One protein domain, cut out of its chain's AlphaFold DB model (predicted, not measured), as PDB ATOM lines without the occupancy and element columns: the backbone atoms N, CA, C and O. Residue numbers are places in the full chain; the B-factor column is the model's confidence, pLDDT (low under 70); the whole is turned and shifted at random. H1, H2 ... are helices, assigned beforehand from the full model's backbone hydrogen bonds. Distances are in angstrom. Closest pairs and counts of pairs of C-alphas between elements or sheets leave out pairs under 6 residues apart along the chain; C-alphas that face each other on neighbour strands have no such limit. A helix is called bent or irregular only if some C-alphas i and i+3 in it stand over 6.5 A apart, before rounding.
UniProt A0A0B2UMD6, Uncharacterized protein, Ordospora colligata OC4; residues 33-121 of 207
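Overview. This is residues 33 to 121 of the 207 residues of an uncharacterized protein of Ordospora colligata OC4 (UniProt A0A0B2UMD6). Three helices, H1, H2 and H3, run the same general way and make a triangle, with H3 beside both of the others; the fourth, H4, packs on H3 on the side away from H1 and H2 and crosses it steeply. Two links run back along this group, residues 44 to 55 from the end of H1 to the start of H2 and residues 76 to 85 from the end of H2 to the start of H3. The printed part has 89 residues, with four named helices in the order H1, H2, H3, H4 and no named strand; the class is all helix. It is compact, with a radius of gyration of the C-alphas of 13.0 A, and the C-alphas span 38 by 27 by 22 A along their three main axes.

Along the chain. The printed part begins at Ser 33, and H1 follows at once, residues 34 to 43, with C-alpha 34 at (-5.795, 36.583, -40.849); it is 14.4 A from first to last C-alpha. After residues 44 to 55, which hold no named element, comes H2, residues 56 to 75, the longest helix with 20 residues and 27.4 A from first to last C-alpha. H3, residues 86 to 101, is 22.8 A long on the same measure and begins with C-alpha 86 at (-7.314, 33.015, -29.986). H4, residues 108 to 119, is 15.4 A from first to last C-alpha and ends with C-alpha 119 at (-18.330, 39.947, -18.738). Residues 120 and 121 follow it.

Arrangement. H3 is the hub, the helix that touches most other helices, here three. It touches H1 with residues 90 to 97 alone; the closest C-alphas are those of Leu 41 and Ile 93, 7.0 A apart. H1 and H3 run the same way at a shallow tilt of 30 degrees. H3 touches H2 with residues 86 to 93 alone, and H2 touches H3 with residues 60 to 67 alone. The closest C-alphas of H2 and H3 are those of Glu 64 and Ile 89, 6.6 A apart. These two helices run the same way at a shallow tilt of 34.8 degrees, only just short of steep. H3 touches H4 with residues 91 to 95 alone; the closest C-alphas are those of Phe 95 and Phe 114, 7.0 A apart. H3 and H4 run opposite ways at a steep tilt of 50 degrees. Two of the three pairs of helices that touch are at a shallow tilt, and the helix packing is mostly aligned, only just. H1 and H2 are near each other, with 8 pairs of C-alphas within 10 A. H4 is apart from both H1 and H2. In H1, H2, H3 and H4 every O i to N i+4 pair is within hydrogen-bond range, and no helix is bent or irregular.

Size, cuts and confidence. The two C-alphas farthest apart are those of Glu 51 and Ala 109, 38.3 A. The first and last printed C-alphas, those of Ser 33 and Ser 121, are 31.6 A apart. The printed part has no cut. The link from H1 to H2, 12 residues, is long, and its C-alphas lie 9 to 21 A from the mean of the C-alphas. The links from H2 to H3, 10 residues, and from H3 to H4, 6 residues, are short but not tight. The mean pLDDT of the printed part is 71.6. The model's confidence is under 70 at 34 residues, namely residues 33 to 37, 49 to 55, 81, 83, 101 to 114 and 116 to 121. The mean pLDDT is 81 for H2 and 69 for H4.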
ATOM      1  N   SER A  33      -9.185  33.298 -41.922       65.69
ATOM      2  CA  SER A  33      -7.981  33.889 -42.485       65.69
ATOM      3  C   SER A  33      -7.619  35.161 -41.714       65.69
ATOM      4  O   SER A  33      -8.477  35.932 -41.281       65.69
ATOM      5  N   LEU A  34      -6.317  35.398 -41.538       65.69
ATOM      6  CA  LEU A  34      -5.795  36.583 -40.849       65.69
ATOM      7  C   LEU A  34      -6.314  37.882 -41.490       65.69
ATOM      8  O   LEU A  34      -6.572  38.867 -40.804       65.69
ATOM      9  N   HIS A  35      -6.525  37.838 -42.806       65.25
ATOM     10  CA  HIS A  35      -7.100  38.920 -43.591       65.25
ATOM     11  C   HIS A  35      -8.558  39.211 -43.204       65.25
ATOM     12  O   HIS A  35      -8.914  40.373 -43.011       65.25
ATOM     13  N   GLY A  36      -9.375  38.172 -42.994       66.75
ATOM     14  CA  GLY A  36     -10.749  38.321 -42.509       66.75
ATOM     15  C   GLY A  36     -10.820  38.958 -41.118       66.75
ATOM     16  O   GLY A  36     -11.656  39.823 -40.877       66.75
ATOM     17  N   ILE A  37      -9.891  38.609 -40.221       69.81
ATOM     18  CA  ILE A  37      -9.807  39.206 -38.877       69.81
ATOM     19  C   ILE A  37      -9.461  40.695 -38.967       69.81
ATOM     20  O   ILE A  37     -10.151  41.515 -38.368       69.81
ATOM     21  N   CYS A  38      -8.429  41.058 -39.735       70.50
ATOM     22  CA  CYS A  38      -8.046  42.459 -39.929       70.50
ATOM     23  C   CYS A  38      -9.174  43.285 -40.563       70.50
ATOM     24  O   CYS A  38      -9.383  44.436 -40.187       70.50
ATOM     25  N   PHE A  39      -9.935  42.697 -41.489       71.50
ATOM     26  CA  PHE A  39     -11.088  43.353 -42.096       71.50
ATOM     27  C   PHE A  39     -12.194  43.650 -41.075       71.50
ATOM     28  O   PHE A  39     -12.658  44.787 -40.994       71.50
ATOM     29  N   ILE A  40     -12.579  42.667 -40.252       71.94
ATOM     30  CA  ILE A  40     -13.600  42.872 -39.212       71.94
ATOM     31  C   ILE A  40     -13.114  43.887 -38.173       71.94
ATOM     32  O   ILE A  40     -13.883  44.755 -37.774       71.94
ATOM     33  N   LEU A  41     -11.837  43.829 -37.780       78.81
ATOM     34  CA  LEU A  41     -11.227  44.804 -36.872       78.81
ATOM     35  C   LEU A  41     -11.323  46.232 -37.419       78.81
ATOM     36  O   LEU A  41     -11.755  47.130 -36.699       78.81
ATOM     37  N   ASN A  42     -11.024  46.435 -38.703       79.19
ATOM     38  CA  ASN A  42     -11.194  47.735 -39.350       79.19
ATOM     39  C   ASN A  42     -12.667  48.169 -39.403       79.19
ATOM     40  O   ASN A  42     -12.957  49.337 -39.158       79.19
ATOM     41  N   LEU A  43     -13.603  47.246 -39.663       74.69
ATOM     42  CA  LEU A  43     -15.042  47.542 -39.649       74.69
ATOM     43  C   LEU A  43     -15.540  47.981 -38.276       74.69
ATOM     44  O   LEU A  43     -16.396  48.858 -38.194       74.69
ATOM     45  N   ILE A  44     -15.005  47.402 -37.204       76.12
ATOM     46  CA  ILE A  44     -15.318  47.863 -35.854       76.12
ATOM     47  C   ILE A  44     -14.485  49.083 -35.454       76.12
ATOM     48  O   ILE A  44     -14.662  49.597 -34.365       76.12
ATOM     49  N   GLY A  45     -13.597  49.614 -36.299       75.50
ATOM     50  CA  GLY A  45     -12.787  50.798 -35.991       75.50
ATOM     51  C   GLY A  45     -11.605  50.516 -35.056       75.50
ATOM     52  O   GLY A  45     -11.269  51.351 -34.216       75.50
ATOM     53  N   ILE A  46     -11.008  49.328 -35.150       81.25
ATOM     54  CA  ILE A  46      -9.706  48.982 -34.573       81.25
ATOM     55  C   ILE A  46      -8.691  48.895 -35.712       81.25
ATOM     56  O   ILE A  46      -8.641  47.904 -36.435       81.25
ATOM     57  N   GLU A  47      -7.848  49.916 -35.837       76.25
ATOM     58  CA  GLU A  47      -6.731  49.889 -36.780       76.25
ATOM     59  C   GLU A  47      -5.535  49.159 -36.166       76.25
ATOM     60  O   GLU A  47      -4.980  49.573 -35.141       76.25
ATOM     61  N   ILE A  48      -5.102  48.080 -36.816       71.81
ATOM     62  CA  ILE A  48      -3.848  47.404 -36.485       71.81
ATOM     63  C   ILE A  48      -2.804  47.791 -37.514       71.81
ATOM     64  O   ILE A  48      -3.027  47.691 -38.717       71.81
ATOM     65  N   LYS A  49      -1.647  48.242 -37.030       65.25
ATOM     66  CA  LYS A  49      -0.524  48.586 -37.899       65.25
ATOM     67  C   LYS A  49      -0.016  47.304 -38.560       65.25
ATOM     68  O   LYS A  49       0.565  46.448 -37.898       65.25
ATOM     69  N   ASP A  50      -0.245  47.209 -39.865       53.78
ATOM     70  CA  ASP A  50       0.007  46.039 -40.724       53.78
ATOM     71  C   ASP A  50       1.489  45.585 -40.739       53.78
ATOM     72  O   ASP A  50       1.837  44.468 -41.117       53.78
ATOM     73  N   GLU A  51       2.395  46.433 -40.247       51.00
ATOM     74  CA  GLU A  51       3.853  46.261 -40.290       51.00
ATOM     75  C   GLU A  51       4.426  45.201 -39.318       51.00
ATOM     76  O   GLU A  51       5.641  45.032 -39.237       51.00
ATOM     77  N   CYS A  52       3.597  44.448 -38.582       46.34
ATOM     78  CA  CYS A  52       4.048  43.419 -37.620       46.34
ATOM     79  C   CYS A  52       3.686  41.966 -38.004       46.34
ATOM     80  O   CYS A  52       3.720  41.068 -37.159       46.34
ATOM     81  N   SER A  53       3.343  41.706 -39.267       51.19
ATOM     82  CA  SER A  53       2.598  40.505 -39.681       51.19
ATOM     83  C   SER A  53       3.359  39.167 -39.751       51.19
ATOM     84  O   SER A  53       2.761  38.161 -40.127       51.19
ATOM     85  N   THR A  54       4.629  39.065 -39.341       56.91
ATOM     86  CA  THR A  54       5.333  37.762 -39.390       56.91
ATOM     87  C   THR A  54       5.123  36.884 -38.154       56.91
ATOM     88  O   THR A  54       5.323  35.673 -38.238       56.91
ATOM     89  N   CYS A  55       4.671  37.432 -37.017       67.75
ATOM     90  CA  CYS A  55       4.443  36.650 -35.798       67.75
ATOM     91  C   CYS A  55       3.002  36.765 -35.284       67.75
ATOM     92  O   CYS A  55       2.607  37.773 -34.696       67.75
ATOM     93  N   LYS A  56       2.238  35.672 -35.431       71.56
ATOM     94  CA  LYS A  56       0.836  35.566 -34.984       71.56
ATOM     95  C   LYS A  56       0.653  35.933 -33.506       71.56
ATOM     96  O   LYS A  56      -0.331  36.572 -33.160       71.56
ATOM     97  N   VAL A  57       1.605  35.575 -32.642       73.44
ATOM     98  CA  VAL A  57       1.522  35.850 -31.195       73.44
ATOM     99  C   VAL A  57       1.519  37.354 -30.908       73.44
ATOM    100  O   VAL A  57       0.710  37.825 -30.113       73.44
ATOM    101  N   PHE A  58       2.386  38.121 -31.573       74.75
ATOM    102  CA  PHE A  58       2.432  39.575 -31.395       74.75
ATOM    103  C   PHE A  58       1.178  40.255 -31.941       74.75
ATOM    104  O   PHE A  58       0.679  41.184 -31.310       74.75
ATOM    105  N   LEU A  59       0.645  39.767 -33.062       76.81
ATOM    106  CA  LEU A  59      -0.600  40.273 -33.627       76.81
ATOM    107  C   LEU A  59      -1.772  40.103 -32.653       76.81
ATOM    108  O   LEU A  59      -2.450  41.077 -32.344       76.81
ATOM    109  N   TYR A  60      -1.984  38.895 -32.123       79.44
ATOM    110  CA  TYR A  60      -3.085  38.641 -31.189       79.44
ATOM    111  C   TYR A  60      -2.965  39.443 -29.896       79.44
ATOM    112  O   TYR A  60      -3.976  39.906 -29.383       79.44
ATOM    113  N   LYS A  61      -1.741  39.700 -29.427       80.31
ATOM    114  CA  LYS A  61      -1.520  40.585 -28.284       80.31
ATOM    115  C   LYS A  61      -1.900  42.041 -28.583       80.31
ATOM    116  O   LYS A  61      -2.513  42.698 -27.750       80.31
ATOM    117  N   GLN A  62      -1.577  42.548 -29.774       82.19
ATOM    118  CA  GLN A  62      -2.000  43.894 -30.185       82.19
ATOM    119  C   GLN A  62      -3.521  43.997 -30.328       82.19
ATOM    120  O   GLN A  62      -4.101  45.005 -29.925       82.19
ATOM    121  N   ILE A  63      -4.155  42.954 -30.874       84.19
ATOM    122  CA  ILE A  63      -5.615  42.844 -30.956       84.19
ATOM    123  C   ILE A  63      -6.217  42.895 -29.549       84.19
ATOM    124  O   ILE A  63      -7.108  43.701 -29.300       84.19
ATOM    125  N   GLU A  64      -5.718  42.077 -28.625       84.25
ATOM    126  CA  GLU A  64      -6.172  42.025 -27.234       84.25
ATOM    127  C   GLU A  64      -6.095  43.405 -26.558       84.25
ATOM    128  O   GLU A  64      -7.103  43.913 -26.062       84.25
ATOM    129  N   ASP A  65      -4.935  44.066 -26.619       84.38
ATOM    130  CA  ASP A  65      -4.733  45.399 -26.038       84.38
ATOM    131  C   ASP A  65      -5.638  46.470 -26.677       84.38
ATOM    132  O   ASP A  65      -6.007  47.461 -26.035       84.38
ATOM    133  N   ALA A  66      -5.967  46.327 -27.963       85.25
ATOM    134  CA  ALA A  66      -6.874  47.230 -28.662       85.25
ATOM    135  C   ALA A  66      -8.339  46.982 -28.279       85.25
ATOM    136  O   ALA A  66      -9.062  47.943 -28.015       85.25
ATOM    137  N   LEU A  67      -8.754  45.717 -28.171       85.06
ATOM    138  CA  LEU A  67     -10.089  45.329 -27.721       85.06
ATOM    139  C   LEU A  67     -10.345  45.835 -26.301       85.06
ATOM    140  O   LEU A  67     -11.326  46.538 -26.080       85.06
ATOM    141  N   ILE A  68      -9.437  45.564 -25.357       82.75
ATOM    142  CA  ILE A  68      -9.582  45.995 -23.956       82.75
ATOM    143  C   ILE A  68      -9.779  47.513 -23.865       82.75
ATOM    144  O   ILE A  68     -10.655  47.983 -23.137       82.75
ATOM    145  N   ARG A  69      -8.989  48.288 -24.621       85.31
ATOM    146  CA  ARG A  69      -9.140  49.749 -24.674       85.31
ATOM    147  C   ARG A  69     -10.484  50.155 -25.258       85.31
ATOM    148  O   ARG A  69     -11.185  50.940 -24.638       85.31
ATOM    149  N   LYS A  70     -10.880  49.575 -26.389       85.50
ATOM    150  CA  LYS A  70     -12.129  49.932 -27.062       85.50
ATOM    151  C   LYS A  70     -13.366  49.648 -26.213       85.50
ATOM    152  O   LYS A  70     -14.230  50.507 -26.102       85.50
ATOM    153  N   TYR A  71     -13.430  48.495 -25.548       81.12
ATOM    154  CA  TYR A  71     -14.530  48.186 -24.628       81.12
ATOM    155  C   TYR A  71     -14.616  49.167 -23.457       81.12
ATOM    156  O   TYR A  71     -15.711  49.581 -23.072       81.12
ATOM    157  N   LYS A  72     -13.465  49.574 -22.916       82.12
ATOM    158  CA  LYS A  72     -13.406  50.559 -21.839       82.12
ATOM    159  C   LYS A  72     -13.808  51.957 -22.311       82.12
ATOM    160  O   LYS A  72     -14.553  52.629 -21.605       82.12
ATOM    161  N   ASP A  73     -13.322  52.377 -23.474       84.12
ATOM    162  CA  ASP A  73     -13.481  53.742 -23.978       84.12
ATOM    163  C   ASP A  73     -14.870  53.978 -24.595       84.12
ATOM    164  O   ASP A  73     -15.457  55.035 -24.374       84.12
ATOM    165  N   GLU A  74     -15.422  53.005 -25.328       81.69
ATOM    166  CA  GLU A  74     -16.719  53.146 -26.013       81.69
ATOM    167  C   GLU A  74     -17.903  52.674 -25.164       81.69
ATOM    168  O   GLU A  74     -18.963  53.295 -25.194       81.69
ATOM    169  N   TYR A  75     -17.728  51.603 -24.386       74.94
ATOM    170  CA  TYR A  75     -18.831  50.956 -23.665       74.94
ATOM    171  C   TYR A  75     -18.702  51.063 -22.140       74.94
ATOM    172  O   TYR A  75     -19.595  50.627 -21.416       74.94
ATOM    173  N   GLY A  76     -17.603  51.624 -21.619       71.50
ATOM    174  CA  GLY A  76     -17.342  51.691 -20.177       71.50
ATOM    175  C   GLY A  76     -17.116  50.321 -19.522       71.50
ATOM    176  O   GLY A  76     -17.111  50.221 -18.295       71.50
ATOM    177  N   ILE A  77     -16.929  49.262 -20.317       74.94
ATOM    178  CA  ILE A  77     -16.788  47.885 -19.837       74.94
ATOM    179  C   ILE A  77     -15.313  47.620 -19.540       74.94
ATOM    180  O   ILE A  77     -14.461  47.625 -20.429       74.94
ATOM    181  N   SER A  78     -15.000  47.366 -18.269       73.25
ATOM    182  CA  SER A  78     -13.646  47.004 -17.853       73.25
ATOM    183  C   SER A  78     -13.433  45.502 -17.995       73.25
ATOM    184  O   SER A  78     -13.785  44.733 -17.104       73.25
ATOM    185  N   ILE A  79     -12.810  45.088 -19.095       72.75
ATOM    186  CA  ILE A  79     -12.419  43.692 -19.293       72.75
ATOM    187  C   ILE A  79     -11.145  43.387 -18.494       72.75
ATOM    188  O   ILE A  79     -10.181  44.157 -18.517       72.75
ATOM    189  N   SER A  80     -11.125  42.254 -17.791       70.19
ATOM    190  CA  SER A  80      -9.955  41.768 -17.057       70.19
ATOM    191  C   SER A  80      -8.754  41.550 -17.984       70.19
ATOM    192  O   SER A  80      -8.867  40.882 -19.011       70.19
ATOM    193  N   GLN A  81      -7.576  42.046 -17.604       69.69
ATOM    194  CA  GLN A  81      -6.321  41.701 -18.279       69.69
ATOM    195  C   GLN A  81      -5.919  40.272 -17.891       69.69
ATOM    196  O   GLN A  81      -5.374  40.039 -16.813       69.69
ATOM    197  N   ARG A  82      -6.228  39.303 -18.756       71.75
ATOM    198  CA  ARG A  82      -5.856  37.888 -18.619       71.75
ATOM    199  C   ARG A  82      -5.370  37.370 -19.966       71.75
ATOM    200  O   ARG A  82      -5.670  37.969 -20.981       71.75
ATOM    201  N   ILE A  83      -4.672  36.238 -19.984       69.31
ATOM    202  CA  ILE A  83      -4.268  35.615 -21.250       69.31
ATOM    203  C   ILE A  83      -5.521  35.064 -21.939       69.31
ATOM    204  O   ILE A  83      -6.079  34.070 -21.473       69.31
ATOM    205  N   TYR A  84      -5.949  35.698 -23.029       73.06
ATOM    206  CA  TYR A  84      -7.044  35.202 -23.862       73.06
ATOM    207  C   TYR A  84      -6.535  34.180 -24.877       73.06
ATOM    208  O   TYR A  84      -5.481  34.340 -25.498       73.06
ATOM    209  N   SER A  85      -7.306  33.118 -25.081       76.31
ATOM    210  CA  SER A  85      -7.129  32.233 -26.225       76.31
ATOM    211  C   SER A  85      -7.519  32.944 -27.525       76.31
ATOM    212  O   SER A  85      -8.328  33.870 -27.537       76.31
ATOM    213  N   ILE A  86      -6.983  32.474 -28.655       73.56
ATOM    214  CA  ILE A  86      -7.314  33.015 -29.986       73.56
ATOM    215  C   ILE A  86      -8.834  33.011 -30.231       73.56
ATOM    216  O   ILE A  86      -9.374  33.979 -30.758       73.56
ATOM    217  N   ASN A  87      -9.526  31.958 -29.787       74.50
ATOM    218  CA  ASN A  87     -10.975  31.829 -29.946       74.50
ATOM    219  C   ASN A  87     -11.743  32.853 -29.098       74.50
ATOM    220  O   ASN A  87     -12.752  33.383 -29.552       74.50
ATOM    221  N   GLU A  88     -11.268  33.153 -27.886       71.06
ATOM    222  CA  GLU A  88     -11.855  34.214 -27.060       71.06
ATOM    223  C   GLU A  88     -11.660  35.586 -27.707       71.06
ATOM    224  O   GLU A  88     -12.594  36.382 -27.734       71.06
ATOM    225  N   ILE A  89     -10.486  35.840 -28.295       76.19
ATOM    226  CA  ILE A  89     -10.221  37.077 -29.037       76.19
ATOM    227  C   ILE A  89     -11.176  37.201 -30.232       76.19
ATOM    228  O   ILE A  89     -11.771  38.256 -30.430       76.19
ATOM    229  N   HIS A  90     -11.384  36.130 -31.005       78.69
ATOM    230  CA  HIS A  90     -12.362  36.131 -32.102       78.69
ATOM    231  C   HIS A  90     -13.791  36.362 -31.608       78.69
ATOM    232  O   HIS A  90     -14.520  37.144 -32.215       78.69
ATOM    233  N   GLY A  91     -14.179  35.739 -30.495       76.00
ATOM    234  CA  GLY A  91     -15.489  35.951 -29.879       76.00
ATOM    235  C   GLY A  91     -15.705  37.402 -29.440       76.00
ATOM    236  O   GLY A  91     -16.765  37.962 -29.699       76.00
ATOM    237  N   LEU A  92     -14.686  38.047 -28.864       78.44
ATOM    238  CA  LEU A  92     -14.737  39.464 -28.484       78.44
ATOM    239  C   LEU A  92     -14.854  40.403 -29.691       78.44
ATOM    240  O   LEU A  92     -15.555  41.412 -29.600       78.44
ATOM    241  N   ILE A  93     -14.188  40.082 -30.806       80.50
ATOM    242  CA  ILE A  93     -14.302  40.829 -32.071       80.50
ATOM    243  C   ILE A  93     -15.724  40.715 -32.623       80.50
ATOM    244  O   ILE A  93     -16.333  41.724 -32.976       80.50
ATOM    245  N   LEU A  94     -16.260  39.493 -32.678       76.38
ATOM    246  CA  LEU A  94     -17.615  39.229 -33.161       76.38
ATOM    247  C   LEU A  94     -18.665  39.915 -32.287       76.38
ATOM    248  O   LEU A  94     -19.602  40.507 -32.813       76.38
ATOM    249  N   PHE A  95     -18.492  39.890 -30.966       77.00
ATOM    250  CA  PHE A  95     -19.399  40.571 -30.049       77.00
ATOM    251  C   PHE A  95     -19.409  42.089 -30.254       77.00
ATOM    252  O   PHE A  95     -20.485  42.672 -30.354       77.00
ATOM    253  N   LEU A  96     -18.239  42.729 -30.391       77.69
ATOM    254  CA  LEU A  96     -18.167  44.161 -30.718       77.69
ATOM    255  C   LEU A  96     -18.853  44.477 -32.038       77.69
ATOM    256  O   LEU A  96     -19.570  45.467 -32.132       77.69
ATOM    257  N   TYR A  97     -18.637  43.635 -33.046       76.56
ATOM    258  CA  TYR A  97     -19.271  43.805 -34.342       76.56
ATOM    259  C   TYR A  97     -20.801  43.750 -34.221       76.56
ATOM    260  O   TYR A  97     -21.485  44.644 -34.709       76.56
ATOM    261  N   MET A  98     -21.344  42.771 -33.494       72.69
ATOM    262  CA  MET A  98     -22.789  42.681 -33.252       72.69
ATOM    263  C   MET A  98     -23.332  43.884 -32.466       72.69
ATOM    264  O   MET A  98     -24.365  44.432 -32.846       72.69
ATOM    265  N   LYS A  99     -22.624  44.332 -31.419       72.25
ATOM    266  CA  LYS A  99     -23.012  45.504 -30.614       72.25
ATOM    267  C   LYS A  99     -23.011  46.803 -31.419       72.25
ATOM    268  O   LYS A  99     -23.917  47.610 -31.267       72.25
ATOM    269  N   GLN A 100     -22.001  47.018 -32.260       74.31
ATOM    270  CA  GLN A 100     -21.831  48.277 -32.988       74.31
ATOM    271  C   GLN A 100     -22.812  48.430 -34.152       74.31
ATOM    272  O   GLN A 100     -23.178  49.550 -34.503       74.31
ATOM    273  N   TYR A 101     -23.213  47.319 -34.767       67.56
ATOM    274  CA  TYR A 101     -24.037  47.349 -35.968       67.56
ATOM    275  C   TYR A 101     -25.525  47.096 -35.714       67.56
ATOM    276  O   TYR A 101     -26.251  47.059 -36.705       67.56
ATOM    277  N   GLU A 102     -25.960  46.962 -34.442       59.16
ATOM    278  CA  GLU A 102     -27.353  46.709 -34.005       59.16
ATOM    279  C   GLU A 102     -28.158  45.997 -35.098       59.16
ATOM    280  O   GLU A 102     -29.168  46.497 -35.603       59.16
ATOM    281  N   THR A 103     -27.658  44.853 -35.573       53.81
ATOM    282  CA  THR A 103     -28.403  44.123 -36.591       53.81
ATOM    283  C   THR A 103     -29.650  43.618 -35.889       53.81
ATOM    284  O   THR A 103     -29.549  42.847 -34.940       53.81
ATOM    285  N   ALA A 104     -30.821  44.074 -36.334       52.00
ATOM    286  CA  ALA A 104     -32.131  43.752 -35.757       52.00
ATOM    287  C   ALA A 104     -32.429  42.234 -35.662       52.00
ATOM    288  O   ALA A 104     -33.435  41.841 -35.079       52.00
ATOM    289  N   ASP A 105     -31.533  41.405 -36.203       53.66
ATOM    290  CA  ASP A 105     -31.562  39.948 -36.245       53.66
ATOM    291  C   ASP A 105     -30.559  39.264 -35.286       53.66
ATOM    292  O   ASP A 105     -30.398  38.044 -35.348       53.66
ATOM    293  N   VAL A 106     -29.848  39.994 -34.412       59.41
ATOM    294  CA  VAL A 106     -28.991  39.346 -33.395       59.41
ATOM    295  C   VAL A 106     -29.883  38.765 -32.310       59.41
ATOM    296  O   VAL A 106     -30.578  39.494 -31.605       59.41
ATOM    297  N   ASP A 107     -29.858  37.438 -32.182       65.75
ATOM    298  CA  ASP A 107     -30.581  36.717 -31.139       65.75
ATOM    299  C   ASP A 107     -30.155  37.236 -29.749       65.75
ATOM    300  O   ASP A 107     -28.983  37.095 -29.379       65.75
ATOM    301  N   PRO A 108     -31.083  37.793 -28.946       67.69
ATOM    302  CA  PRO A 108     -30.793  38.239 -27.586       67.69
ATOM    303  C   PRO A 108     -30.179  37.141 -26.709       67.69
ATOM    304  O   PRO A 108     -29.427  37.433 -25.780       67.69
ATOM    305  N   ALA A 109     -30.463  35.863 -26.995       67.88
ATOM    306  CA  ALA A 109     -29.853  34.740 -26.290       67.88
ATOM    307  C   ALA A 109     -28.359  34.588 -26.614       67.88
ATOM    308  O   ALA A 109     -27.573  34.231 -25.733       67.88
ATOM    309  N   LEU A 110     -27.954  34.878 -27.853       67.56
ATOM    310  CA  LEU A 110     -26.557  34.841 -28.278       67.56
ATOM    311  C   LEU A 110     -25.769  36.003 -27.666       67.56
ATOM    312  O   LEU A 110     -24.655  35.810 -27.179       67.56
ATOM    313  N   GLU A 111     -26.368  37.191 -27.633       68.62
ATOM    314  CA  GLU A 111     -25.798  38.357 -26.960       68.62
ATOM    315  C   GLU A 111     -25.617  38.095 -25.457       68.62
ATOM    316  O   GLU A 111     -24.510  38.241 -24.939       68.62
ATOM    317  N   ALA A 112     -26.654  37.588 -24.779       68.25
ATOM    318  CA  ALA A 112     -26.589  37.218 -23.365       68.25
ATOM    319  C   ALA A 112     -25.562  36.107 -23.086       68.25
ATOM    320  O   ALA A 112     -24.896  36.117 -22.048       68.25
ATOM    321  N   PHE A 113     -25.403  35.148 -24.005       68.31
ATOM    322  CA  PHE A 113     -24.378  34.111 -23.902       68.31
ATOM    323  C   PHE A 113     -22.968  34.706 -23.936       68.31
ATOM    324  O   PHE A 113     -22.148  34.373 -23.080       68.31
ATOM    325  N   PHE A 114     -22.683  35.602 -24.883       69.19
ATOM    326  CA  PHE A 114     -21.378  36.255 -24.967       69.19
ATOM    327  C   PHE A 114     -21.125  37.202 -23.794       69.19
ATOM    328  O   PHE A 114     -20.017  37.215 -23.255       69.19
ATOM    329  N   GLU A 115     -22.147  37.929 -23.336       70.81
ATOM    330  CA  GLU A 115     -22.043  38.750 -22.131       70.81
ATOM    331  C   GLU A 115     -21.722  37.903 -20.900       70.81
ATOM    332  O   GLU A 115     -20.823  38.252 -20.134       70.81
ATOM    333  N   LYS A 116     -22.372  36.744 -20.743       68.88
ATOM    334  CA  LYS A 116     -22.037  35.808 -19.669       68.88
ATOM    335  C   LYS A 116     -20.625  35.240 -19.836       68.88
ATOM    336  O   LYS A 116     -19.887  35.151 -18.868       68.88
ATOM    337  N   LEU A 117     -20.210  34.880 -21.046       67.94
ATOM    338  CA  LEU A 117     -18.900  34.269 -21.279       67.94
ATOM    339  C   LEU A 117     -17.731  35.223 -20.972       67.94
ATOM    340  O   LEU A 117     -16.699  34.789 -20.452       67.94
ATOM    341  N   PHE A 118     -17.882  36.507 -21.308       68.06
ATOM    342  CA  PHE A 118     -16.788  37.481 -21.258       68.06
ATOM    343  C   PHE A 118     -16.882  38.486 -20.107       68.06
ATOM    344  O   PHE A 118     -15.841  38.940 -19.627       68.06
ATOM    345  N   PHE A 119     -18.093  38.833 -19.663       69.50
ATOM    346  CA  PHE A 119     -18.330  39.947 -18.738       69.50
ATOM    347  C   PHE A 119     -19.090  39.574 -17.474       69.50
ATOM    348  O   PHE A 119     -19.177  40.427 -16.589       69.50
ATOM    349  N   SER A 120     -19.600  38.342 -17.326       59.34
ATOM    350  CA  SER A 120     -20.035  37.922 -15.996       59.34
ATOM    351  C   SER A 120     -18.822  38.036 -15.087       59.34
ATOM    352  O   SER A 120     -17.798  37.380 -15.333       59.34
ATOM    353  N   SER A 121     -18.920  38.886 -14.059       50.06
ATOM    354  CA  SER A 121     -18.033  38.779 -12.915       50.06
ATOM    355  C   SER A 121     -18.019  37.303 -12.571       50.06
ATOM    356  O   SER A 121     -19.069  36.688 -12.394       50.06
TER     357      SER A 121